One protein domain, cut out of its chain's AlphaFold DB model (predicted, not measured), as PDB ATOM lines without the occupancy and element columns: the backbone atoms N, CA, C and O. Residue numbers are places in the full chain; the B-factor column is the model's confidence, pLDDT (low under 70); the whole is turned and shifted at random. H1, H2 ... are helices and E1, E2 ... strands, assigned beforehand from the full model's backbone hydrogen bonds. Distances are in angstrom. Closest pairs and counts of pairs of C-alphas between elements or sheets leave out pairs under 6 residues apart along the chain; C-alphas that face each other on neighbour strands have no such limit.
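AT A GLANCE: This is residues 11 to 205 of the 420 residues of the protein "VRR-NUC domain-containing protein" of Burkholderia gladioli (UniProt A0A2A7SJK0). A strongly twisted five-stranded sheet has helices H1 and H2 over one face and H4 over the other, making three layers; a thin hairpin, E2 and E3, reaches away from it. Two long stretches without named elements, residues 96 to 136 and 141 to 163, spread mostly away from E1 and E7. The printed part has 195 residues, along which come E1 H1 E2 E3 H2 E4 H3 E5 E6 H4 H5 E7; the sheet's order is E1 E7 E6 E5 E4, mixed. The class is mixed, helices and strands, with under half of the residues in named elements; the whole is compact, radius of gyration of the C-alphas 16.6 A, spanning 47 by 45 by 35 A.

HOW THE PARTS SIT: Begin at edge strand E1, residues 14 to 16, antiparallel to E7, residues 196 to 201; N 15 and O 200 are within hydrogen-bond range at 2.9 A. E7 is parallel to E6, residues 164 to 171, with N 197 and O 167 at 2.8 A. E6 and E5, residues 137 to 140, form a hairpin, N 139 and O 166 at 2.8 A. E5 is antiparallel to edge strand E4, residues 82 to 84, N 83 and O 138 at 2.8 A. H1, residues 28 to 42, touches H2, residues 61 to 75, at Ala 39 and Ala 64, their closest C-alphas, 4.8 A apart, at a steep tilt of 58 degrees, opposite ways. H4, residues 179 to 189, runs along E6 on the opposite face, at 6 degrees on the local plane, its height over the sheet 10.2 A. H5, residues 192 to 195, only grazes the sheet. E6, H4, H5 and E7 form a strand-helix-strand unit, two parallel strands joined through helices, with a right-handed crossover. H3, residues 91 to 95, is not on the sheet. Hairpin E2, residues 45 to 49, and E3, residues 55 to 59, has N 46 and O 58 at 2.8 A. Every O i to N i+4 pair is within range in H1, H3 and H4, and 9 of 11 in H2; H5 is too short for one.

IN THESE COORDINATES: Find C-alpha 14 at (13.051, 15.036, 31.277), where E1 begins. H1 is 21.3 A long, H2 22.2 A, E6 20.6 A, H4 15.2 A and E7 16.3 A, ending at C-alpha 201, (15.910, 17.600, 34.413).

THE WHOLE: The C-alphas farthest apart, of Gly 157 and Asn 205, are 48.6 A apart. The printed part has no cut. Links E1 to H1, H3 to E5 and E5 to E6 are long. Confidence is under 70 at residues 42, 44 to 58 and 111 to 114.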
ATOM      1  N   CYS A  11       4.741  15.071  37.402       83.81
ATOM      2  CA  CYS A  11       6.117  15.531  37.255       83.81
ATOM      3  C   CYS A  11       6.806  14.781  36.104       83.81
ATOM      4  O   CYS A  11       6.723  13.555  36.023       83.81
ATOM      5  N   GLU A  12       7.467  15.517  35.213       89.25
ATOM      6  CA  GLU A  12       8.215  14.967  34.083       89.25
ATOM      7  C   GLU A  12       9.718  15.096  34.354       89.25
ATOM      8  O   GLU A  12      10.240  16.205  34.461       89.25
ATOM      9  N   THR A  13      10.425  13.965  34.456       90.69
ATOM     10  CA  THR A  13      11.861  13.953  34.780       90.69
ATOM     11  C   THR A  13      12.718  14.594  33.697       90.69
ATOM     12  O   THR A  13      13.690  15.260  34.027       90.69
ATOM     13  N   ILE A  14      12.373  14.409  32.419       93.62
ATOM     14  CA  ILE A  14      13.051  15.036  31.277       93.62
ATOM     15  C   ILE A  14      12.046  15.883  30.515       93.62
ATOM     16  O   ILE A  14      11.181  15.342  29.821       93.62
ATOM     17  N   ARG A  15      12.220  17.201  30.575       95.00
ATOM     18  CA  ARG A  15      11.442  18.161  29.796       95.00
ATOM     19  C   ARG A  15      12.288  18.727  28.661       95.00
ATOM     20  O   ARG A  15      13.367  19.257  28.887       95.00
ATOM     21  N   GLU A  16      11.795  18.645  27.434       95.31
ATOM     22  CA  GLU A  16      12.470  19.204  26.256       95.31
ATOM     23  C   GLU A  16      12.093  20.686  26.090       95.31
ATOM     24  O   GLU A  16      10.910  21.036  26.144       95.31
ATOM     25  N   ARG A  17      13.081  21.567  25.883       94.31
ATOM     26  CA  ARG A  17      12.857  23.009  25.656       94.31
ATOM     27  C   ARG A  17      12.355  23.276  24.232       94.31
ATOM     28  O   ARG A  17      13.133  23.516  23.308       94.31
ATOM     29  N   VAL A  18      11.043  23.160  24.059       88.06
ATOM     30  CA  VAL A  18      10.322  23.357  22.794       88.06
ATOM     31  C   VAL A  18       9.431  24.599  22.910       88.06
ATOM     32  O   VAL A  18       8.736  24.736  23.921       88.06
ATOM     33  N   PRO A  19       9.349  25.447  21.861       88.88
ATOM     34  CA  PRO A  19       9.861  25.256  20.495       88.88
ATOM     35  C   PRO A  19      11.278  25.797  20.243       88.88
ATOM     36  O   PRO A  19      11.681  25.973  19.091       88.88
ATOM     37  N   GLU A  20      12.035  26.108  21.292       92.81
ATOM     38  CA  GLU A  20      13.355  26.725  21.171       92.81
ATOM     39  C   GLU A  20      14.356  25.811  20.448       92.81
ATOM     40  O   GLU A  20      15.108  26.300  19.594       92.81
ATOM     41  N   TYR A  21      14.303  24.500  20.707       96.69
ATOM     42  CA  TYR A  21      15.172  23.479  20.114       96.69
ATOM     43  C   TYR A  21      14.380  22.267  19.593       96.69
ATOM     44  O   TYR A  21      13.159  22.176  19.739       96.69
ATOM     45  N   ALA A  22      15.083  21.316  18.976       95.69
ATOM     46  CA  ALA A  22      14.484  20.110  18.419       95.69
ATOM     47  C   ALA A  22      14.051  19.117  19.511       95.69
ATOM     48  O   ALA A  22      14.753  18.921  20.505       95.69
ATOM     49  N   LEU A  23      12.955  18.394  19.265       96.50
ATOM     50  CA  LEU A  23      12.559  17.213  20.044       96.50
ATOM     51  C   LEU A  23      13.561  16.079  19.862       96.50
ATOM     52  O   LEU A  23      13.966  15.824  18.722       96.50
ATOM     53  N   LEU A  24      13.916  15.380  20.942       96.56
ATOM     54  CA  LEU A  24      14.768  14.189  20.950       96.56
ATOM     55  C   LEU A  24      14.350  13.189  19.860       96.56
ATOM     56  O   LEU A  24      13.155  13.017  19.602       96.56
ATOM     57  N   PRO A  25      15.311  12.482  19.234       94.81
ATOM     58  CA  PRO A  25      14.977  11.441  18.275       94.81
ATOM     59  C   PRO A  25      14.080  10.355  18.902       94.81
ATOM     60  O   PRO A  25      14.179  10.076  20.107       94.81
ATOM     61  N   PRO A  26      13.217   9.697  18.107       91.00
ATOM     62  CA  PRO A  26      12.377   8.611  18.599       91.00
ATOM     63  C   PRO A  26      13.190   7.523  19.314       91.00
ATOM     64  O   PRO A  26      14.225   7.080  18.825       91.00
ATOM     65  N   GLY A  27      12.716   7.083  20.482       85.38
ATOM     66  CA  GLY A  27      13.375   6.046  21.289       85.38
ATOM     67  C   GLY A  27      14.533   6.532  22.172       85.38
ATOM     68  O   GLY A  27      14.968   5.786  23.046       85.38
ATOM     69  N   THR A  28      14.993   7.780  22.024       92.94
ATOM     70  CA  THR A  28      16.092   8.330  22.835       92.94
ATOM     71  C   THR A  28      15.657   8.764  24.232       92.94
ATOM     72  O   THR A  28      16.395   8.546  25.191       92.94
ATOM     73  N   LYS A  29      14.463   9.355  24.375       92.81
ATOM     74  CA  LYS A  29      14.011   9.938  25.650       92.81
ATOM     75  C   LYS A  29      14.066   8.944  26.811       92.81
ATOM     76  O   LYS A  29      14.628   9.260  27.849       92.81
ATOM     77  N   GLY A  30      13.581   7.717  26.606       90.62
ATOM     78  CA  GLY A  30      13.623   6.675  27.637       90.62
ATOM     79  C   GLY A  30      15.040   6.215  27.998       90.62
ATOM     80  O   GLY A  30      15.291   5.865  29.147       90.62
ATOM     81  N   TYR A  31      15.978   6.237  27.045       92.81
ATOM     82  CA  TYR A  31      17.381   5.920  27.322       92.81
ATOM     83  C   TYR A  31      18.037   7.007  28.180       92.81
ATOM     84  O   TYR A  31      18.630   6.691  29.207       92.81
ATOM     85  N   LEU A  32      17.885   8.281  27.802       94.31
ATOM     86  CA  LEU A  32      18.440   9.393  28.578       94.31
ATOM     87  C   LEU A  32      17.767   9.521  29.948       94.31
ATOM     88  O   LEU A  32      18.457   9.780  30.927       94.31
ATOM     89  N   GLN A  33      16.456   9.274  30.038       92.94
ATOM     90  CA  GLN A  33      15.723   9.314  31.304       92.94
ATOM     91  C   GLN A  33      16.260   8.291  32.299       92.94
ATOM     92  O   GLN A  33      16.484   8.646  33.448       92.94
ATOM     93  N   GLU A  34      16.560   7.065  31.861       88.75
ATOM     94  CA  GLU A  34      17.211   6.074  32.725       88.75
ATOM     95  C   GLU A  34      18.542   6.603  33.279       88.75
ATOM     96  O   GLU A  34      18.795   6.495  34.477       88.75
ATOM     97  N   LYS A  35      19.393   7.198  32.430       89.56
ATOM     98  CA  LYS A  35      20.705   7.704  32.868       89.56
ATOM     99  C   LYS A  35      20.577   8.903  33.808       89.56
ATOM    100  O   LYS A  35      21.314   8.989  34.785       89.56
ATOM    101  N   VAL A  36      19.610   9.780  33.553       91.31
ATOM    102  CA  VAL A  36      19.280  10.924  34.409       91.31
ATOM    103  C   VAL A  36      18.734  10.476  35.765       91.31
ATOM    104  O   VAL A  36      19.191  10.964  36.793       91.31
ATOM    105  N   GLU A  37      17.790   9.535  35.801       87.31
ATOM    106  CA  GLU A  37      17.217   9.018  37.051       87.31
ATOM    107  C   GLU A  37      18.259   8.301  37.905       87.31
ATOM    108  O   GLU A  37      18.230   8.391  39.130       87.31
ATOM    109  N   VAL A  38      19.189   7.594  37.265       79.69
ATOM    110  CA  VAL A  38      20.345   7.025  37.956       79.69
ATOM    111  C   VAL A  38      21.208   8.141  38.531       79.69
ATOM    112  O   VAL A  38      21.490   8.109  39.724       79.69
ATOM    113  N   ALA A  39      21.568   9.149  37.731       84.75
ATOM    114  CA  ALA A  39      22.378  10.269  38.199       84.75
ATOM    115  C   ALA A  39      21.735  10.989  39.397       84.75
ATOM    116  O   ALA A  39      22.419  11.240  40.382       84.75
ATOM    117  N   LEU A  40      20.418  11.222  39.375       83.06
ATOM    118  CA  LEU A  40      19.654  11.802  40.492       83.06
ATOM    119  C   LEU A  40      19.739  10.987  41.786       83.06
ATOM    120  O   LEU A  40      19.698  11.568  42.866       83.06
ATOM    121  N   LYS A  41      19.879   9.664  41.693       76.62
ATOM    122  CA  LYS A  41      19.965   8.774  42.857       76.62
ATOM    123  C   LYS A  41      21.393   8.601  43.359       76.62
ATOM    124  O   LYS A  41      21.616   8.530  44.566       76.62
ATOM    125  N   THR A  42      22.349   8.516  42.435       68.69
ATOM    126  CA  THR A  42      23.712   8.070  42.733       68.69
ATOM    127  C   THR A  42      24.733   9.193  42.785       68.69
ATOM    128  O   THR A  42      25.830   8.959  43.291       68.69
ATOM    129  N   ALA A  43      24.438  10.377  42.237       72.62
ATOM    130  CA  ALA A  43      25.380  11.485  42.268       72.62
ATOM    131  C   ALA A  43      25.712  11.879  43.707       72.62
ATOM    132  O   ALA A  43      24.924  11.723  44.640       72.62
ATOM    133  N   LYS A  44      26.924  12.393  43.882       67.44
ATOM    134  CA  LYS A  44      27.451  12.795  45.181       67.44
ATOM    135  C   LYS A  44      28.032  14.190  45.058       67.44
ATOM    136  O   LYS A  44      28.603  14.541  44.022       67.44
ATOM    137  N   TYR A  45      27.853  14.985  46.109       65.19
ATOM    138  CA  TYR A  45      28.603  16.223  46.267       65.19
ATOM    139  C   TYR A  45      30.073  15.891  46.476       65.19
ATOM    140  O   TYR A  45      30.396  15.013  47.279       65.19
ATOM    141  N   ILE A  46      30.933  16.615  45.771       58.81
ATOM    142  CA  ILE A  46      32.377  16.532  45.915       58.81
ATOM    143  C   ILE A  46      32.949  17.904  46.291       58.81
ATOM    144  O   ILE A  46      32.493  18.905  45.727       58.81
ATOM    145  N   PRO A  47      33.933  17.980  47.209       55.41
ATOM    146  CA  PRO A  47      34.817  19.139  47.251       55.41
ATOM    147  C   PRO A  47      35.518  19.225  45.911       55.41
ATOM    148  O   PRO A  47      36.004  18.224  45.396       55.41
ATOM    149  N   VAL A  48      35.652  20.428  45.403       58.78
ATOM    150  CA  VAL A  48      36.615  20.737  44.372       58.78
ATOM    151  C   VAL A  48      37.428  21.905  44.888       58.78
ATOM    152  O   VAL A  48      36.918  23.014  45.057       58.78
ATOM    153  N   ARG A  49      38.700  21.637  45.168       58.03
ATOM    154  CA  ARG A  49      39.677  22.685  45.439       58.03
ATOM    155  C   ARG A  49      40.031  23.385  44.130       58.03
ATOM    156  O   ARG A  49      40.533  22.761  43.196       58.03
ATOM    157  N   LEU A  50      39.750  24.677  44.058       57.78
ATOM    158  CA  LEU A  50      40.135  25.529  42.942       57.78
ATOM    159  C   LEU A  50      41.606  25.939  43.058       57.78
ATOM    160  O   LEU A  50      42.241  25.794  44.104       57.78
ATOM    161  N   ARG A  51      42.159  26.478  41.963       53.56
ATOM    162  CA  ARG A  51      43.557  26.945  41.903       53.56
ATOM    163  C   ARG A  51      43.874  28.027  42.940       53.56
ATOM    164  O   ARG A  51      45.014  28.122  43.378       53.56
ATOM    165  N   ASP A  52      42.881  28.817  43.341       54.94
ATOM    166  CA  ASP A  52      43.006  29.856  44.371       54.94
ATOM    167  C   ASP A  52      42.962  29.305  45.811       54.94
ATOM    168  O   ASP A  52      43.077  30.060  46.773       54.94
ATOM    169  N   GLY A  53      42.815  27.986  45.968       52.91
ATOM    170  CA  GLY A  53      42.725  27.310  47.254       52.91
ATOM    171  C   GLY A  53      41.319  27.263  47.850       52.91
ATOM    172  O   GLY A  53      41.140  26.572  48.850       52.91
ATOM    173  N   SER A  54      40.328  27.928  47.247       60.06
ATOM    174  CA  SER A  54      38.935  27.839  47.686       60.06
ATOM    175  C   SER A  54      38.353  26.452  47.407       60.06
ATOM    176  O   SER A  54      38.745  25.769  46.459       60.06
ATOM    177  N   ILE A  55      37.416  26.019  48.250       60.75
ATOM    178  CA  ILE A  55      36.695  24.758  48.079       60.75
ATOM    179  C   ILE A  55      35.270  25.086  47.654       60.75
ATOM    180  O   ILE A  55      34.515  25.731  48.379       60.75
ATOM    181  N   ILE A  56      34.897  24.611  46.475       61.59
ATOM    182  CA  ILE A  56      33.518  24.611  45.988       61.59
ATOM    183  C   ILE A  56      32.954  23.198  46.100       61.59
ATOM    184  O   ILE A  56      33.688  22.220  46.018       61.59
ATOM    185  N   TYR A  57      31.639  23.073  46.249       64.19
ATOM    186  CA  TYR A  57      30.976  21.775  46.187       64.19
ATOM    187  C   TYR A  57      30.380  21.595  44.792       64.19
ATOM    188  O   TYR A  57      29.706  22.489  44.270       64.19
ATOM    189  N   ARG A  58      30.650  20.453  44.161       66.75
ATOM    190  CA  ARG A  58      30.102  20.092  42.849       66.75
ATOM    191  C   ARG A  58      29.333  18.791  42.964       66.75
ATOM    192  O   ARG A  58      29.847  17.812  43.488       66.75
ATOM    193  N   LEU A  59      28.094  18.786  42.492       71.81
ATOM    194  CA  LEU A  59      27.310  17.564  42.387       71.81
ATOM    195  C   LEU A  59      27.667  16.879  41.065       71.81
ATOM    196  O   LEU A  59      27.499  17.469  40.001       71.81
ATOM    197  N   LEU A  60      28.164  15.644  41.118       75.00
ATOM    198  CA  LEU A  60      28.671  14.927  39.939       75.00
ATOM    199  C   LEU A  60      27.583  14.335  39.034       75.00
ATOM    200  O   LEU A  60      27.702  13.198  38.587       75.00
ATOM    201  N   MET A  61      26.531  15.092  38.728       80.44
ATOM    202  CA  MET A  61      25.420  14.616  37.895       80.44
ATOM    203  C   MET A  61      25.879  14.237  36.483       80.44
ATOM    204  O   MET A  61      25.555  13.154  35.997       80.44
ATOM    205  N   GLN A  62      26.690  15.088  35.846       78.38
ATOM    206  CA  GLN A  62      27.214  14.845  34.497       78.38
ATOM    207  C   GLN A  62      28.100  13.595  34.441       78.38
ATOM    208  O   GLN A  62      27.929  12.750  33.567       78.38
ATOM    209  N   VAL A  63      28.992  13.407  35.417       77.81
ATOM    210  CA  VAL A  63      29.825  12.195  35.541       77.81
ATOM    211  C   VAL A  63      28.975  10.956  35.851       77.81
ATOM    212  O   VAL A  63      29.226   9.883  35.296       77.81
ATOM    213  N   ALA A  64      27.951  11.101  36.699       78.31
ATOM    214  CA  ALA A  64      27.013  10.037  37.046       78.31
ATOM    215  C   ALA A  64      26.196   9.552  35.837       78.31
ATOM    216  O   ALA A  64      25.913   8.361  35.702       78.31
ATOM    217  N   MET A  65      25.865  10.470  34.930       86.12
ATOM    218  CA  MET A  65      25.155  10.176  33.691       86.12
ATOM    219  C   MET A  65      26.084   9.631  32.594       86.12
ATOM    220  O   MET A  65      25.766   8.625  31.956       86.12
ATOM    221  N   SER A  66      27.227  10.282  32.360       86.81
ATOM    222  CA  SER A  66      28.128   9.993  31.235       86.81
ATOM    223  C   SER A  66      28.930   8.705  31.419       86.81
ATOM    224  O   SER A  66      29.079   7.944  30.461       86.81
ATOM    225  N   GLY A  67      29.404   8.403  32.632       83.00
ATOM    226  CA  GLY A  67      30.226   7.219  32.907       83.00
ATOM    227  C   GLY A  67      29.613   5.908  32.382       83.00
ATOM    228  O   GLY A  67      30.257   5.217  31.585       83.00
ATOM    229  N   PRO A  68      28.356   5.579  32.735       82.62
ATOM    230  CA  PRO A  68      27.654   4.404  32.215       82.62
ATOM    231  C   PRO A  68      27.535   4.382  30.685       82.62
ATOM    232  O   PRO A  68      27.686   3.325  30.074       82.62
ATOM    233  N   MET A  69      27.312   5.537  30.051       90.25
ATOM    234  CA  MET A  69      27.217   5.645  28.589       90.25
ATOM    235  C   MET A  69      28.558   5.340  27.913       90.25
ATOM    236  O   MET A  69      28.602   4.620  26.915       90.25
ATOM    237  N   ILE A  70      29.665   5.832  28.477       89.00
ATOM    238  CA  ILE A  70      31.018   5.553  27.977       89.00
ATOM    239  C   ILE A  70      31.340   4.056  28.111       89.00
ATOM    240  O   ILE A  70      31.940   3.465  27.211       89.00
ATOM    241  N   ILE A  71      30.916   3.414  29.204       85.38
ATOM    242  CA  ILE A  71      31.098   1.970  29.412       85.38
ATOM    243  C   ILE A  71      30.305   1.162  28.376       85.38
ATOM    244  O   ILE A  71      30.850   0.232  27.777       85.38
ATOM    245  N   GLU A  72      29.045   1.528  28.126       88.81
ATOM    246  CA  GLU A  72      28.212   0.909  27.085       88.81
ATOM    247  C   GLU A  72      28.825   1.063  25.689       88.81
ATOM    248  O   GLU A  72      28.818   0.117  24.896       88.81
ATOM    249  N   GLU A  73      29.388   2.235  25.395       91.38
ATOM    250  CA  GLU A  73      30.094   2.500  24.148       91.38
ATOM    251  C   GLU A  73      31.341   1.611  24.003       91.38
ATOM    252  O   GLU A  73      31.506   0.943  22.977       91.38
ATOM    253  N   LYS A  74      32.191   1.541  25.037       87.50
ATOM    254  CA  LYS A  74      33.397   0.699  25.050       87.50
ATOM    255  C   LYS A  74      33.054  -0.779  24.861       87.50
ATOM    256  O   LYS A  74      33.687  -1.452  24.051       87.50
ATOM    257  N   ALA A  75      32.016  -1.273  25.538       86.06
ATOM    258  CA  ALA A  75      31.546  -2.656  25.418       86.06
ATOM    259  C   ALA A  75      31.054  -3.019  24.003       86.06
ATOM    260  O   ALA A  75      30.941  -4.196  23.661       86.06
ATOM    261  N   ARG A  76      30.772  -2.016  23.164       88.38
ATOM    262  CA  ARG A  76      30.374  -2.164  21.758       88.38
ATOM    263  C   ARG A  76      31.502  -1.792  20.796       88.38
ATOM    264  O   ARG A  76      31.244  -1.448  19.646       88.38
ATOM    265  N   ASN A  77      32.754  -1.849  21.256       88.81
ATOM    266  CA  ASN A  77      33.940  -1.464  20.487       88.81
ATOM    267  C   ASN A  77      33.820  -0.058  19.886       88.81
ATOM    268  O   ASN A  77      34.234   0.169  18.748       88.81
ATOM    269  N   TRP A  78      33.218   0.865  20.637       91.88
ATOM    270  CA  TRP A  78      32.962   2.248  20.237       91.88
ATOM    271  C   TRP A  78      31.903   2.429  19.134       91.88
ATOM    272  O   TRP A  78      31.633   3.558  18.731       91.88
ATOM    273  N   LEU A  79      31.221   1.364  18.694       93.00
ATOM    274  CA  LEU A  79      30.087   1.429  17.758       93.00
ATOM    275  C   LEU A  79      28.773   1.517  18.520       93.00
ATOM    276  O   LEU A  79      28.090   0.526  18.797       93.00
ATOM    277  N   PHE A  80      28.435   2.736  18.906       94.31
ATOM    278  CA  PHE A  80      27.266   3.002  19.723       94.31
ATOM    279  C   PHE A  80      26.639   4.333  19.351       94.31
ATOM    280  O   PHE A  80      27.343   5.265  18.970       94.31
ATOM    281  N   GLN A  81      25.315   4.403  19.459       95.81
ATOM    282  CA  GLN A  81      24.537   5.548  19.001       95.81
ATOM    283  C   GLN A  81      24.768   6.801  19.854       95.81
ATOM    284  O   GLN A  81      24.716   7.909  19.328       95.81
ATOM    285  N   TYR A  82      25.021   6.629  21.153       96.56
ATOM    286  CA  TYR A  82      25.181   7.726  22.102       96.56
ATOM    287  C   TYR A  82      26.651   7.897  22.465       96.56
ATOM    288  O   TYR A  82      27.312   6.942  22.871       96.56
ATOM    289  N   LYS A  83      27.160   9.115  22.314       96.31
ATOM    290  CA  LYS A  83      28.540   9.503  22.596       96.31
ATOM    291  C   LYS A  83      28.512  10.550  23.698       96.31
ATOM    292  O   LYS A  83      28.087  11.672  23.445       96.31
ATOM    293  N   ALA A  84      28.899  10.183  24.910       94.44
ATOM    294  CA  ALA A  84      28.948  11.141  26.009       94.44
ATOM    295  C   ALA A  84      30.227  11.991  25.942       94.44
ATOM    296  O   ALA A  84      31.277  11.476  25.549       94.44
ATOM    297  N   GLU A  85      30.124  13.253  26.362       92.06
ATOM    298  CA  GLU A  85      31.256  14.149  26.642       92.06
ATOM    299  C   GLU A  85      32.233  14.290  25.457       92.06
ATOM    300  O   GLU A  85      33.454  14.196  25.605       92.06
ATOM    301  N   VAL A  86      31.709  14.476  24.241       94.88
ATOM    302  CA  VAL A  86      32.550  14.591  23.039       94.88
ATOM    303  C   VAL A  86      33.172  15.980  22.973       94.88
ATOM    304  O   VAL A  86      32.465  16.963  22.789       94.88
ATOM    305  N   SER A  87      34.496  16.067  23.061       94.12
ATOM    306  CA  SER A  87      35.224  17.323  22.867       94.12
ATOM    307  C   SER A  87      35.257  17.734  21.389       94.12
ATOM    308  O   SER A  87      35.634  16.931  20.535       94.12
ATOM    309  N   PHE A  88      34.938  18.994  21.096       96.12
ATOM    310  CA  PHE A  88      35.004  19.628  19.778       96.12
ATOM    311  C   PHE A  88      35.996  20.788  19.757       96.12
ATOM    312  O   PHE A  88      36.066  21.586  20.694       96.12
ATOM    313  N   ASP A  89      36.726  20.866  18.651       94.94
ATOM    314  CA  ASP A  89      37.589  21.963  18.248       94.94
ATOM    315  C   ASP A  89      36.760  22.988  17.470       94.94
ATOM    316  O   ASP A  89      36.269  22.704  16.369       94.94
ATOM    317  N   MET A  90      36.568  24.165  18.059       94.94
ATOM    318  CA  MET A  90      35.832  25.262  17.435       94.94
ATOM    319  C   MET A  90      36.697  26.075  16.467       94.94
ATOM    320  O   MET A  90      36.135  26.844  15.685       94.94
ATOM    321  N   GLU A  91      38.025  25.913  16.489       93.38
ATOM    322  CA  GLU A  91      38.975  26.721  15.716       93.38
ATOM    323  C   GLU A  91      38.635  26.807  14.221       93.38
ATOM    324  O   GLU A  91      38.535  27.929  13.710       93.38
ATOM    325  N   PRO A  92      38.352  25.693  13.511       92.94
ATOM    326  CA  PRO A  92      38.051  25.746  12.079       92.94
ATOM    327  C   PRO A  92      36.819  26.603  11.779       92.94
ATOM    328  O   PRO A  92      36.782  27.379  10.822       92.94
ATOM    329  N   SER A  93      35.807  26.516  12.643       94.50
ATOM    330  CA  SER A  93      34.583  27.296  12.499       94.50
ATOM    331  C   SER A  93      34.826  28.777  12.778       94.50
ATOM    332  O   SER A  93      34.361  29.627  12.023       94.50
ATOM    333  N   VAL A  94      35.613  29.102  13.806       93.00
ATOM    334  CA  VAL A  94      35.973  30.489  14.133       93.00
ATOM    335  C   VAL A  94      36.766  31.132  12.993       93.00
ATOM    336  O   VAL A  94      36.412  32.222  12.544       93.00
ATOM    337  N   LEU A  95      37.801  30.457  12.483       93.62
ATOM    338  CA  LEU A  95      38.667  30.991  11.424       93.62
ATOM    339  C   LEU A  95      37.937  31.169  10.088       93.62
ATOM    340  O   LEU A  95      38.208  32.117   9.354       93.62
ATOM    341  N   SER A  96      36.998  30.276   9.780       93.06
ATOM    342  CA  SER A  96      36.216  30.324   8.541       93.06
ATOM    343  C   SER A  96      34.948  31.182   8.638       93.06
ATOM    344  O   SER A  96      34.194  31.264   7.669       93.06
ATOM    345  N   GLY A  97      34.674  31.812   9.787       91.38
ATOM    346  CA  GLY A  97      33.450  32.591   9.997       91.38
ATOM    347  C   GLY A  97      32.171  31.742   9.984       91.38
ATOM    348  O   GLY A  97      31.125  32.207   9.537       91.38
ATOM    349  N   GLY A  98      32.252  30.489  10.440       87.75
ATOM    350  CA  GLY A  98      31.132  29.551  10.543       87.75
ATOM    351  C   GLY A  98      30.902  28.673   9.309       87.75
ATOM    352  O   GLY A  98      29.945  27.900   9.294       87.75
ATOM    353  N   ILE A  99      31.751  28.775   8.280       89.12
ATOM    354  CA  ILE A  99      31.631  27.975   7.050       89.12
ATOM    355  C   ILE A  99      32.022  26.518   7.315       89.12
ATOM    356  O   ILE A  99      31.312  25.595   6.911       89.12
ATOM    357  N   GLU A 100      33.139  26.302   8.005       93.38
ATOM    358  CA  GLU A 100      33.585  24.973   8.402       93.38
ATOM    359  C   GLU A 100      32.922  24.545   9.714       93.38
ATOM    360  O   GLU A 100      32.719  25.333  10.645       93.38
ATOM    361  N   ALA A 101      32.559  23.266   9.789       94.94
ATOM    362  CA  ALA A 101      31.987  22.696  10.998       94.94
ATOM    363  C   ALA A 101      33.085  22.470  12.054       94.94
ATOM    364  O   ALA A 101      34.172  22.017  11.693       94.94
ATOM    365  N   PRO A 102      32.795  22.688  13.351       96.50
ATOM    366  CA  PRO A 102      33.674  22.246  14.427       96.50
ATOM    367  C   PRO A 102      34.028  20.760  14.316       96.50
ATOM    368  O   PRO A 102      33.192  19.931  13.932       96.50
ATOM    369  N   ILE A 103      35.264  20.425  14.682       96.06
ATOM    370  CA  ILE A 103      35.833  19.089  14.489       96.06
ATOM    371  C   ILE A 103      35.871  18.350  15.832       96.06
ATOM    372  O   ILE A 103      36.484  18.849  16.770       96.06
ATOM    373  N   PRO A 104      35.262  17.159  15.974       96.19
ATOM    374  CA  PRO A 104      35.439  16.360  17.179       96.19
ATOM    375  C   PRO A 104      36.904  15.927  17.325       96.19
ATOM    376  O   PRO A 104      37.535  15.483  16.363       96.19
ATOM    377  N   PHE A 105      37.440  16.003  18.540       94.62
ATOM    378  CA  PHE A 105      38.763  15.464  18.834       94.62
ATOM    379  C   PHE A 105      38.724  13.938  18.797       94.62
ATOM    380  O   PHE A 105      37.875  13.296  19.425       94.62
ATOM    381  N   LEU A 106      39.673  13.349  18.073       93.00
ATOM    382  CA  LEU A 106      39.790  11.908  17.905       93.00
ATOM    383  C   LEU A 106      40.972  11.367  18.707       93.00
ATOM    384  O   LEU A 106      41.995  12.031  18.868       93.00
ATOM    385  N   SER A 107      40.814  10.143  19.197       90.06
ATOM    386  CA  SER A 107      41.886   9.361  19.803       90.06
ATOM    387  C   SER A 107      42.946   9.006  18.761       90.06
ATOM    388  O   SER A 107      42.639   8.865  17.579       90.06
ATOM    389  N   THR A 108      44.192   8.807  19.187       83.69
ATOM    390  CA  THR A 108      45.227   8.208  18.329       83.69
ATOM    391  C   THR A 108      45.017   6.703  18.130       83.69
ATOM    392  O   THR A 108      45.566   6.127  17.187       83.69
ATOM    393  N   ASP A 109      44.199   6.073  18.977       80.19
ATOM    394  CA  ASP A 109      43.799   4.677  18.862       80.19
ATOM    395  C   ASP A 109      42.889   4.451  17.646       80.19
ATOM    396  O   ASP A 109      41.995   5.245  17.330       80.19
ATOM    397  N   ARG A 110      43.111   3.324  16.965       79.94
ATOM    398  CA  ARG A 110      42.417   2.940  15.727       79.94
ATOM    399  C   ARG A 110      41.758   1.575  15.899       79.94
ATOM    400  O   ARG A 110      42.192   0.602  15.276       79.94
ATOM    401  N   PRO A 111      40.712   1.477  16.739       68.81
ATOM    402  CA  PRO A 111      40.138   0.192  17.122       68.81
ATOM    403  C   PRO A 111      39.459  -0.537  15.953       68.81
ATOM    404  O   PRO A 111      39.250  -1.746  16.039       68.81
ATOM    405  N   GLN A 112      39.107   0.157  14.859       66.38
ATOM    406  CA  GLN A 112      38.373  -0.438  13.739       66.38
ATOM    407  C   GLN A 112      38.882  -0.004  12.373       66.38
ATOM    408  O   GLN A 112      38.692   1.138  11.972       66.38
ATOM    409  N   ARG A 113      39.465  -0.942  11.613       60.91
ATOM    410  CA  ARG A 113      39.797  -0.777  10.180       60.91
ATOM    411  C   ARG A 113      40.555   0.520   9.830       60.91
ATOM    412  O   ARG A 113      40.507   0.965   8.691       60.91
ATOM    413  N   GLY A 114      41.274   1.103  10.790       67.19
ATOM    414  CA  GLY A 114      42.022   2.348  10.611       67.19
ATOM    415  C   GLY A 114      41.264   3.641  10.939       67.19
ATOM    416  O   GLY A 114      41.909   4.690  10.934       67.19
ATOM    417  N   GLU A 115      39.967   3.587  11.265       80.88
ATOM    418  CA  GLU A 115      39.199   4.728  11.782       80.88
ATOM    419  C   GLU A 115      39.493   4.977  13.266       80.88
ATOM    420  O   GLU A 115      39.770   4.052  14.038       80.88
ATOM    421  N   ARG A 116      39.410   6.248  13.661       88.31
ATOM    422  CA  ARG A 116      39.675   6.706  15.024       88.31
ATOM    423  C   ARG A 116      38.365   6.933  15.762       88.31
ATOM    424  O   ARG A 116      37.446   7.557  15.237       88.31
ATOM    425  N   ARG A 117      38.293   6.450  17.002       91.50
ATOM    426  CA  ARG A 117      37.203   6.797  17.926       91.50
ATOM    427  C   ARG A 117      37.367   8.237  18.419       91.50
ATOM    428  O   ARG A 117      38.460   8.798  18.345       91.50
ATOM    429  N   ARG A 118      36.314   8.817  18.996       92.19
ATOM    430  CA  ARG A 118      36.428  10.079  19.749       92.19
ATOM    431  C   ARG A 118      37.444   9.961  20.896       92.19
ATOM    432  O   ARG A 118      37.603   8.885  21.484       92.19
ATOM    433  N   SER A 119      38.091  11.075  21.223       91.69
ATOM    434  CA  SER A 119      38.934  11.194  22.414       91.69
ATOM    435  C   SER A 119      38.094  10.996  23.681       91.69
ATOM    436  O   SER A 119      36.947  11.448  23.752       91.69
ATOM    437  N   LEU A 120      38.660  10.313  24.676       88.19
ATOM    438  CA  LEU A 120      38.146  10.285  26.050       88.19
ATOM    439  C   LEU A 120      38.794  11.341  26.939       88.19
ATOM    440  O   LEU A 120      38.273  11.636  28.009       88.19
ATOM    441  N   ASN A 121      39.913  11.909  26.498       87.81
ATOM    442  CA  ASN A 121      40.581  12.965  27.225       87.81
ATOM    443  C   ASN A 121      39.768  14.270  27.102       87.81
ATOM    444  O   ASN A 121      39.594  14.762  25.978       87.81
ATOM    445  N   PRO A 122      39.289  14.837  28.227       81.00
ATOM    446  CA  PRO A 122      38.545  16.092  28.229       81.00
ATOM    447  C   PRO A 122      39.415  17.295  27.851       81.00
ATOM    448  O   PRO A 122      38.864  18.320  27.467       81.00
ATOM    449  N   PHE A 123      40.743  17.150  27.891       84.75
ATOM    450  CA  PHE A 123      41.757  18.126  27.491       84.75
ATOM    451  C   PHE A 123      42.638  17.538  26.370       84.75
ATOM    452  O   PHE A 123      43.801  17.182  26.593       84.75
ATOM    453  N   PRO A 124      42.073  17.331  25.168       85.38
ATOM    454  CA  PRO A 124      42.761  16.636  24.092       85.38
ATOM    455  C   PRO A 124      43.967  17.432  23.572       85.38
ATOM    456  O   PRO A 124      44.003  18.662  23.611       85.38
ATOM    457  N   VAL A 125      44.965  16.713  23.050       83.62
ATOM    458  CA  VAL A 125      46.190  17.322  22.511       83.62
ATOM    459  C   VAL A 125      45.865  18.275  21.359       83.62
ATOM    460  O   VAL A 125      45.091  17.962  20.450       83.62
ATOM    461  N   GLY A 126      46.503  19.443  21.393       81.88
ATOM    462  CA  GLY A 126      46.329  20.485  20.390       81.88
ATOM    463  C   GLY A 126      45.008  21.236  20.517       81.88
ATOM    464  O   GLY A 126      44.623  21.875  19.550       81.88
ATOM    465  N   ALA A 127      44.290  21.136  21.638       85.00
ATOM    466  CA  ALA A 127      43.151  22.008  21.887       85.00
ATOM    467  C   ALA A 127      43.595  23.467  22.039       85.00
ATOM    468  O   ALA A 127      44.505  23.769  22.813       85.00
ATOM    469  N   THR A 128      42.923  24.360  21.319       84.69
ATOM    470  CA  THR A 128      43.178  25.798  21.386       84.69
ATOM    471  C   THR A 128      42.417  26.407  22.571       84.69
ATOM    472  O   THR A 128      41.211  26.161  22.713       84.69
ATOM    473  N   PRO A 129      43.078  27.192  23.447       81.12
ATOM    474  CA  PRO A 129      42.412  27.769  24.605       81.12
ATOM    475  C   PRO A 129      41.196  28.622  24.262       81.12
ATOM    476  O   PRO A 129      41.222  29.429  23.336       81.12
ATOM    477  N   GLY A 130      40.106  28.406  24.999       83.50
ATOM    478  CA  GLY A 130      38.826  29.082  24.769       83.50
ATOM    479  C   GLY A 130      38.032  28.557  23.565       83.50
ATOM    480  O   GLY A 130      36.866  28.922  23.411       83.50
ATOM    481  N   GLN A 131      38.597  27.657  22.752       90.00
ATOM    482  CA  GLN A 131      37.958  27.077  21.561       90.00
ATOM    483  C   GLN A 131      37.604  25.592  21.719       90.00
ATOM    484  O   GLN A 131      37.138  24.954  20.779       90.00
ATOM    485  N   LEU A 132      37.775  25.039  22.916       91.81
ATOM    486  CA  LEU A 132      37.344  23.693  23.261       91.81
ATOM    487  C   LEU A 132      35.906  23.720  23.794       91.81
ATOM    488  O   LEU A 132      35.569  24.530  24.660       91.81
ATOM    489  N   ARG A 133      35.039  22.852  23.271       93.62
ATOM    490  CA  ARG A 133      33.634  22.734  23.700       93.62
ATOM    491  C   ARG A 133      33.249  21.271  23.850       93.62
ATOM    492  O   ARG A 133      33.620  20.462  23.010       93.62
ATOM    493  N   ARG A 134      32.518  20.925  24.909       93.00
ATOM    494  CA  ARG A 134      32.208  19.531  25.250       93.00
ATOM    495  C   ARG A 134      30.724  19.379  25.609       93.00
ATOM    496  O   ARG A 134      30.391  19.482  26.784       93.00
ATOM    497  N   PRO A 135      29.831  19.216  24.616       94.62
ATOM    498  CA  PRO A 135      28.426  18.903  24.870       94.62
ATOM    499  C   PRO A 135      28.265  17.577  25.618       94.62
ATOM    500  O   PRO A 135      29.051  16.645  25.410       94.62
ATOM    501  N   ASP A 136      27.204  17.481  26.421       94.69
ATOM    502  CA  ASP A 136      26.962  16.316  27.279       94.69
ATOM    503  C   ASP A 136      26.787  15.025  26.464       94.69
ATOM    504  O   ASP A 136      27.371  13.986  26.788       94.69
ATOM    505  N   VAL A 137      25.997  15.067  25.379       97.56
ATOM    506  CA  VAL A 137      25.747  13.898  24.522       97.56
ATOM    507  C   VAL A 137      25.673  14.273  23.042       97.56
ATOM    508  O   VAL A 137      24.918  15.152  22.630       97.56
ATOM    509  N   ILE A 138      26.377  13.514  22.205       98.38
ATOM    510  CA  ILE A 138      26.160  13.455  20.758       98.38
ATOM    511  C   ILE A 138      25.462  12.142  20.402       98.38
ATOM    512  O   ILE A 138      25.908  11.055  20.763       98.38
ATOM    513  N   ILE A 139      24.368  12.240  19.659       98.31
ATOM    514  CA  ILE A 139      23.671  11.116  19.042       98.31
ATOM    515  C   ILE A 139      24.090  11.073  17.582       98.31
ATOM    516  O   ILE A 139      23.994  12.083  16.878       98.31
ATOM    517  N   VAL A 140      24.531   9.907  17.125       97.75
ATOM    518  CA  VAL A 140      24.949   9.712  15.734       97.75
ATOM    519  C   VAL A 140      23.838   9.131  14.858       97.75
ATOM    520  O   VAL A 140      22.960   8.418  15.347       97.75
ATOM    521  N   GLU A 141      23.874   9.447  13.561       96.50
ATOM    522  CA  GLU A 141      22.931   8.940  12.552       96.50
ATOM    523  C   GLU A 141      23.151   7.438  12.321       96.50
ATOM    524  O   GLU A 141      22.205   6.651  12.339       96.50
ATOM    525  N   ASN A 142      24.412   7.029  12.171       95.44
ATOM    526  CA  ASN A 142      24.825   5.649  11.978       95.44
ATOM    527  C   ASN A 142      25.819   5.216  13.078       95.44
ATOM    528  O   ASN A 142      26.971   5.660  13.078       95.44
ATOM    529  N   PRO A 143      25.430   4.308  13.995       93.75
ATOM    530  CA  PRO A 143      26.309   3.833  15.066       93.75
ATOM    531  C   PRO A 143      27.478   2.973  14.568       93.75
ATOM    532  O   PRO A 143      28.387   2.702  15.347       93.75
ATOM    533  N   ALA A 144      27.465   2.533  13.303       92.06
ATOM    534  CA  ALA A 144      28.562   1.785  12.691       92.06
ATOM    535  C   ALA A 144      29.739   2.676  12.237       92.06
ATOM    536  O   ALA A 144      30.733   2.148  11.748       92.06
ATOM    537  N   ILE A 145      29.624   4.000  12.378       91.56
ATOM    538  CA  ILE A 145      30.657   4.979  12.027       91.56
ATOM    539  C   ILE A 145      31.188   5.606  13.322       91.56
ATOM    540  O   ILE A 145      30.405   6.050  14.166       91.56
ATOM    541  N   LEU A 146      32.516   5.644  13.492       93.06
ATOM    542  CA  LEU A 146      33.143   6.164  14.716       93.06
ATOM    543  C   LEU A 146      33.125   7.694  14.803       93.06
ATOM    544  O   LEU A 146      33.102   8.241  15.907       93.06
ATOM    545  N   TRP A 147      33.116   8.370  13.654       94.44
ATOM    546  CA  TRP A 147      33.035   9.823  13.554       94.44
ATOM    547  C   TRP A 147      31.716  10.355  14.136       94.44
ATOM    548  O   TRP A 147      30.651   9.948  13.668       94.44
ATOM    549  N   PRO A 148      31.745  11.276  15.119       95.94
ATOM    550  CA  PRO A 148      30.532  11.843  15.712       95.94
ATOM    551  C   PRO A 148      30.193  13.257  15.196       95.94
ATOM    552  O   PRO A 148      29.355  13.934  15.783       95.94
ATOM    553  N   GLY A 149      30.869  13.749  14.152       95.69
ATOM    554  CA  GLY A 149      30.762  15.137  13.688       95.69
ATOM    555  C   GLY A 149      29.907  15.332  12.431       95.69
ATOM    556  O   GLY A 149      29.433  14.382  11.807       95.69
ATOM    557  N   ARG A 150      29.737  16.598  12.030       94.25
ATOM    558  CA  ARG A 150      29.175  16.980  10.714       94.25
ATOM    559  C   ARG A 150      30.242  17.279   9.663       94.25
ATOM    560  O   ARG A 150      29.949  17.213   8.475       94.25
ATOM    561  N   GLY A 151      31.447  17.653  10.100       85.38
ATOM    562  CA  GLY A 151      32.576  17.894   9.205       85.38
ATOM    563  C   GLY A 151      32.967  16.627   8.447       85.38
ATOM    564  O   GLY A 151      32.677  15.517   8.893       85.38
ATOM    565  N   THR A 152      33.612  16.800   7.298       87.12
ATOM    566  CA  THR A 152      34.033  15.685   6.437       87.12
ATOM    567  C   THR A 152      35.536  15.463   6.430       87.12
ATOM    568  O   THR A 152      36.013  14.583   5.721       87.12
ATOM    569  N   ILE A 153      36.288  16.289   7.155       91.12
ATOM    570  CA  ILE A 153      37.743  16.230   7.253       91.12
ATOM    571  C   ILE A 153      38.107  16.389   8.730       91.12
ATOM    572  O   ILE A 153      37.576  17.269   9.408       91.12
ATOM    573  N   ASP A 154      38.964  15.507   9.240       91.31
ATOM    574  CA  ASP A 154      39.506  15.601  10.594       91.31
ATOM    575  C   ASP A 154      40.810  16.421  10.646       91.31
ATOM    576  O   ASP A 154      41.349  16.847   9.625       91.31
ATOM    577  N   ARG A 155      41.355  16.622  11.850       88.94
ATOM    578  CA  ARG A 155      42.567  17.435  12.077       88.94
ATOM    579  C   ARG A 155      43.842  16.862  11.436       88.94
ATOM    580  O   ARG A 155      44.837  17.567  11.342       88.94
ATOM    581  N   GLU A 156      43.828  15.595  11.016       87.50
ATOM    582  CA  GLU A 156      44.934  14.934  10.305       87.50
ATOM    583  C   GLU A 156      44.664  14.819   8.792       87.50
ATOM    584  O   GLU A 156      45.424  14.166   8.077       87.50
ATOM    585  N   GLY A 157      43.590  15.436   8.285       88.81
ATOM    586  CA  GLY A 157      43.194  15.368   6.877       88.81
ATOM    587  C   GLY A 157      42.422  14.099   6.497       88.81
ATOM    588  O   GLY A 157      42.169  13.868   5.315       88.81
ATOM    589  N   GLY A 158      42.040  13.263   7.466       88.69
ATOM    590  CA  GLY A 158      41.237  12.065   7.235       88.69
ATOM    591  C   GLY A 158      39.808  12.416   6.826       88.69
ATOM    592  O   GLY A 158      39.189  13.288   7.431       88.69
ATOM    593  N   HIS A 159      39.277  11.732   5.811       91.12
ATOM    594  CA  HIS A 159      37.926  11.974   5.309       91.12
ATOM    595  C   HIS A 159      36.865  11.175   6.072       91.12
ATOM    596  O   HIS A 159      37.021   9.974   6.280       91.12
ATOM    597  N   HIS A 160      35.753  11.833   6.399       91.50
ATOM    598  CA  HIS A 160      34.625  11.267   7.139       91.50
ATOM    599  C   HIS A 160      33.295  11.622   6.472       91.50
ATOM    600  O   HIS A 160      33.145  12.688   5.874       91.50
ATOM    601  N   ALA A 161      32.303  10.743   6.588       91.38
ATOM    602  CA  ALA A 161      30.922  11.106   6.285       91.38
ATOM    603  C   ALA A 161      30.317  11.869   7.474       91.38
ATOM    604  O   ALA A 161      30.592  11.527   8.624       91.38
ATOM    605  N   SER A 162      29.464  12.865   7.213       94.25
ATOM    606  CA  SER A 162      28.663  13.501   8.271       94.25
ATOM    607  C   SER A 162      27.847  12.439   9.007       94.25
ATOM    608  O   SER A 162      27.216  11.600   8.368       94.25
ATOM    609  N   ASN A 163      27.859  12.478  10.338       96.50
ATOM    610  CA  ASN A 163      27.218  11.457  11.164       96.50
ATOM    611  C   ASN A 163      26.570  12.013  12.445       96.50
ATOM    612  O   ASN A 163      26.034  11.249  13.240       96.50
ATOM    613  N   LEU A 164      26.602  13.325  12.687       97.62
ATOM    614  CA  LEU A 164      25.943  13.939  13.846       97.62
ATOM    615  C   LEU A 164      24.436  14.069  13.595       97.62
ATOM    616  O   LEU A 164      24.011  14.951  12.850       97.62
ATOM    617  N   LEU A 165      23.627  13.246  14.267       97.62
ATOM    618  CA  LEU A 165      22.161  13.331  14.222       97.62
ATOM    619  C   LEU A 165      21.649  14.433  15.151       97.62
ATOM    620  O   LEU A 165      20.805  15.247  14.770       97.62
ATOM    621  N   ARG A 166      22.137  14.435  16.395       98.12
ATOM    622  CA  ARG A 166      21.654  15.333  17.442       98.12
ATOM    623  C   ARG A 166      22.745  15.639  18.459       98.12
ATOM    624  O   ARG A 166      23.354  14.724  18.994       98.12
ATOM    625  N   LEU A 167      22.922  16.912  18.779       98.38
ATOM    626  CA  LEU A 167      23.575  17.363  20.003       98.38
ATOM    627  C   LEU A 167      22.511  17.483  21.097       98.38
ATOM    628  O   LEU A 167      21.463  18.087  20.862       98.38
ATOM    629  N   VAL A 168      22.756  16.899  22.265       98.25
ATOM    630  CA  VAL A 168      21.885  17.013  23.437       98.25
ATOM    631  C   VAL A 168      22.673  17.630  24.581       98.25
ATOM    632  O   VAL A 168      23.715  17.106  24.967       98.25
ATOM    633  N   GLU A 169      22.138  18.720  25.115       97.12
ATOM    634  CA  GLU A 169      22.593  19.334  26.357       97.12
ATOM    635  C   GLU A 169      21.582  19.045  27.467       97.12
ATOM    636  O   GLU A 169      20.370  19.188  27.272       97.12
ATOM    637  N   VAL A 170      22.081  18.654  28.633       95.69
ATOM    638  CA  VAL A 170      21.310  18.247  29.803       95.69
ATOM    639  C   VAL A 170      21.525  19.260  30.914       95.69
ATOM    640  O   VAL A 170      22.639  19.479  31.375       95.69
ATOM    641  N   LYS A 171      20.446  19.883  31.383       93.69
ATOM    642  CA  LYS A 171      20.489  20.818  32.508       93.69
ATOM    643  C   LYS A 171      19.905  20.159  33.743       93.69
ATOM    644  O   LYS A 171      18.693  19.962  33.831       93.69
ATOM    645  N   PHE A 172      20.777  19.789  34.681       90.44
ATOM    646  CA  PHE A 172      20.352  19.275  35.976       90.44
ATOM    647  C   PHE A 172      19.793  20.400  36.859       90.44
ATOM    648  O   PHE A 172      20.015  21.579  36.575       90.44
ATOM    649  N   PRO A 173      19.033  20.078  37.923       87.75
ATOM    650  CA  PRO A 173      18.513  21.095  38.830       87.75
ATOM    651  C   PRO A 173      19.618  22.022  39.357       87.75
ATOM    652  O   PRO A 173      20.560  21.569  40.001       87.75
ATOM    653  N   GLY A 174      19.476  23.324  39.096       81.44
ATOM    654  CA  GLY A 174      20.463  24.351  39.451       81.44
ATOM    655  C   GLY A 174      21.397  24.762  38.307       81.44
ATOM    656  O   GLY A 174      22.008  25.825  38.398       81.44
ATOM    657  N   ASP A 175      21.453  23.993  37.218       85.69
ATOM    658  CA  ASP A 175      22.249  24.334  36.042       85.69
ATOM    659  C   ASP A 175      21.515  25.318  35.128       85.69
ATOM    660  O   ASP A 175      20.292  25.296  34.965       85.69
ATOM    661  N   THR A 176      22.293  26.155  34.445       87.50
ATOM    662  CA  THR A 176      21.788  27.057  33.406       87.50
ATOM    663  C   THR A 176      22.556  26.869  32.107       87.50
ATOM    664  O   THR A 176      23.731  26.511  32.110       87.50
ATOM    665  N   LEU A 177      21.893  27.126  30.978       90.50
ATOM    666  CA  LEU A 177      22.546  27.196  29.673       90.50
ATOM    667  C   LEU A 177      23.054  28.622  29.465       90.50
ATOM    668  O   LEU A 177      22.255  29.540  29.299       90.50
ATOM    669  N   GLY A 178      24.371  28.805  29.534       91.50
ATOM    670  CA  GLY A 178      25.001  30.098  29.282       91.50
ATOM    671  C   GLY A 178      24.965  30.461  27.798       91.50
ATOM    672  O   GLY A 178      25.026  29.581  26.943       91.50
ATOM    673  N   ARG A 179      24.921  31.761  27.486       93.25
ATOM    674  CA  ARG A 179      24.832  32.264  26.104       93.25
ATOM    675  C   ARG A 179      25.980  31.774  25.216       93.25
ATOM    676  O   ARG A 179      25.740  31.296  24.117       93.25
ATOM    677  N   GLU A 180      27.217  31.850  25.699       90.69
ATOM    678  CA  GLU A 180      28.395  31.424  24.923       90.69
ATOM    679  C   GLU A 180      28.430  29.909  24.698       90.69
ATOM    680  O   GLU A 180      28.841  29.434  23.637       90.69
ATOM    681  N   GLN A 181      27.962  29.141  25.686       92.06
ATOM    682  CA  GLN A 181      27.807  27.696  25.565       92.06
ATOM    683  C   GLN A 181      26.737  27.362  24.518       92.06
ATOM    684  O   GLN A 181      26.959  26.526  23.644       92.06
ATOM    685  N   GLU A 182      25.595  28.046  24.582       95.62
ATOM    686  CA  GLU A 182      24.506  27.883  23.629       95.62
ATOM    687  C   GLU A 182      24.954  28.196  22.200       95.62
ATOM    688  O   GLU A 182      24.795  27.352  21.324       95.62
ATOM    689  N   GLU A 183      25.549  29.368  21.971       95.25
ATOM    690  CA  GLU A 183      26.046  29.792  20.658       95.25
ATOM    691  C   GLU A 183      27.035  28.762  20.091       95.25
ATOM    692  O   GLU A 183      26.910  28.331  18.942       95.25
ATOM    693  N   ALA A 184      27.967  28.274  20.912       96.00
ATOM    694  CA  ALA A 184      28.909  27.249  20.490       96.00
ATOM    695  C   ALA A 184      28.221  25.928  20.105       96.00
ATOM    696  O   ALA A 184      28.567  25.320  19.093       96.00
ATOM    697  N   TYR A 185      27.233  25.471  20.875       97.50
ATOM    698  CA  TYR A 185      26.517  24.222  20.591       97.50
ATOM    699  C   TYR A 185      25.572  24.347  19.396       97.50
ATOM    700  O   TYR A 185      25.425  23.396  18.619       97.50
ATOM    701  N   GLN A 186      25.009  25.533  19.166       97.06
ATOM    702  CA  GLN A 186      24.308  25.843  17.927       97.06
ATOM    703  C   GLN A 186      25.261  25.720  16.730       97.06
ATOM    704  O   GLN A 186      24.926  25.044  15.761       97.06
ATOM    705  N   ILE A 187      26.489  26.242  16.826       96.94
ATOM    706  CA  ILE A 187      27.507  26.099  15.773       96.94
ATOM    707  C   ILE A 187      27.918  24.631  15.581       96.94
ATOM    708  O   ILE A 187      27.969  24.158  14.445       96.94
ATOM    709  N   ILE A 188      28.161  23.864  16.653       97.56
ATOM    710  CA  ILE A 188      28.489  22.428  16.548       97.56
ATOM    711  C   ILE A 188      27.352  21.668  15.867       97.56
ATOM    712  O   ILE A 188      27.605  20.869  14.965       97.56
ATOM    713  N   SER A 189      26.098  21.937  16.227       96.62
ATOM    714  CA  SER A 189      24.929  21.286  15.625       96.62
ATOM    715  C   SER A 189      24.618  21.770  14.199       96.62
ATOM    716  O   SER A 189      24.059  21.010  13.406       96.62
ATOM    717  N   GLY A 190      25.041  22.985  13.833       94.69
ATOM    718  CA  GLY A 190      24.809  23.622  12.537       94.69
ATOM    719  C   GLY A 190      23.354  24.059  12.369       94.69
ATOM    720  O   GLY A 190      23.017  25.223  12.549       94.69
ATOM    721  N   ASP A 191      22.476  23.109  12.053       94.19
ATOM    722  CA  ASP A 191      21.028  23.331  11.984       94.19
ATOM    723  C   ASP A 191      20.398  23.077  13.358       94.19
ATOM    724  O   ASP A 191      19.729  22.067  13.587       94.19
ATOM    725  N   PHE A 192      20.676  23.964  14.314       95.19
ATOM    726  CA  PHE A 192      20.337  23.738  15.723       95.19
ATOM    727  C   PHE A 192      18.835  23.536  15.967       95.19
ATOM    728  O   PHE A 192      18.452  22.784  16.861       95.19
ATOM    729  N   LYS A 193      17.971  24.123  15.129       95.31
ATOM    730  CA  LYS A 193      16.516  23.933  15.214       95.31
ATOM    731  C   LYS A 193      16.081  22.492  14.952       95.31
ATOM    732  O   LYS A 193      15.031  22.095  15.447       95.31
ATOM    733  N   ASN A 194      16.895  21.704  14.246       95.94
ATOM    734  CA  ASN A 194      16.634  20.290  13.962       95.94
ATOM    735  C   ASN A 194      17.662  19.333  14.608       95.94
ATOM    736  O   ASN A 194      17.371  18.147  14.813       95.94
ATOM    737  N   ARG A 195      18.857  19.830  14.952       96.56
ATOM    738  CA  ARG A 195      20.031  19.051  15.389       96.56
ATOM    739  C   ARG A 195      20.546  19.397  16.784       96.56
ATOM    740  O   ARG A 195      21.538  18.803  17.196       96.56
ATOM    741  N   MET A 196      19.891  20.280  17.533       97.94
ATOM    742  CA  MET A 196      20.183  20.521  18.949       97.94
ATOM    743  C   MET A 196      18.937  20.261  19.791       97.94
ATOM    744  O   MET A 196      17.835  20.623  19.392       97.94
ATOM    745  N   THR A 197      19.112  19.636  20.950       98.19
ATOM    746  CA  THR A 197      18.094  19.523  21.994       98.19
ATOM    747  C   THR A 197      18.689  19.998  23.300       98.19
ATOM    748  O   THR A 197      19.796  19.605  23.653       98.19
ATOM    749  N   VAL A 198      17.917  20.783  24.038       97.88
ATOM    750  CA  VAL A 198      18.199  21.070  25.441       97.88
ATOM    751  C   VAL A 198      17.108  20.410  26.266       97.88
ATOM    752  O   VAL A 198      15.920  20.616  25.997       97.88
ATOM    753  N   ILE A 199      17.516  19.594  27.233       96.69
ATOM    754  CA  ILE A 199      16.606  18.984  28.195       96.69
ATOM    755  C   ILE A 199      16.825  19.560  29.589       96.69
ATOM    756  O   ILE A 199      17.958  19.685  30.045       96.69
ATOM    757  N   ASP A 200      15.729  19.877  30.264       95.56
ATOM    758  CA  ASP A 200      15.703  20.231  31.675       95.56
ATOM    759  C   ASP A 200      15.332  19.000  32.492       95.56
ATOM    760  O   ASP A 200      14.315  18.342  32.236       95.56
ATOM    761  N   VAL A 201      16.157  18.696  33.487       94.06
ATOM    762  CA  VAL A 201      15.910  17.600  34.413       94.06
ATOM    763  C   VAL A 201      15.142  18.111  35.622       94.06
ATOM    764  O   VAL A 201      15.553  19.068  36.275       94.06
ATOM    765  N   THR A 202      14.056  17.420  35.963       91.56
ATOM    766  CA  THR A 202      13.319  17.641  37.211       91.56
ATOM    767  C   THR A 202      13.474  16.435  38.131       91.56
ATOM    768  O   THR A 202      13.237  15.295  37.729       91.56
ATOM    769  N   ASP A 203      13.831  16.682  39.390       87.38
ATOM    770  CA  ASP A 203      13.883  15.648  40.424       87.38
ATOM    771  C   ASP A 203      12.477  15.300  40.941       87.38
ATOM    772  O   ASP A 203      12.031  15.755  41.996       87.38
ATOM    773  N   CYS A 204      11.751  14.493  40.172       86.88
ATOM    774  CA  CYS A 204      10.369  14.136  40.488       86.88
ATOM    775  C   CYS A 204      10.200  13.288  41.753       86.88
ATOM    776  O   CYS A 204       9.115  13.272  42.331       86.88
ATOM    777  N   ASN A 205      11.252  12.589  42.180       84.62
ATOM    778  CA  ASN A 205      11.211  11.676  43.322       84.62
ATOM    779  C   ASN A 205      11.829  12.282  44.592       84.62
ATOM    780  O   ASN A 205      11.898  11.598  45.624       84.62
TER     781      ASN A 205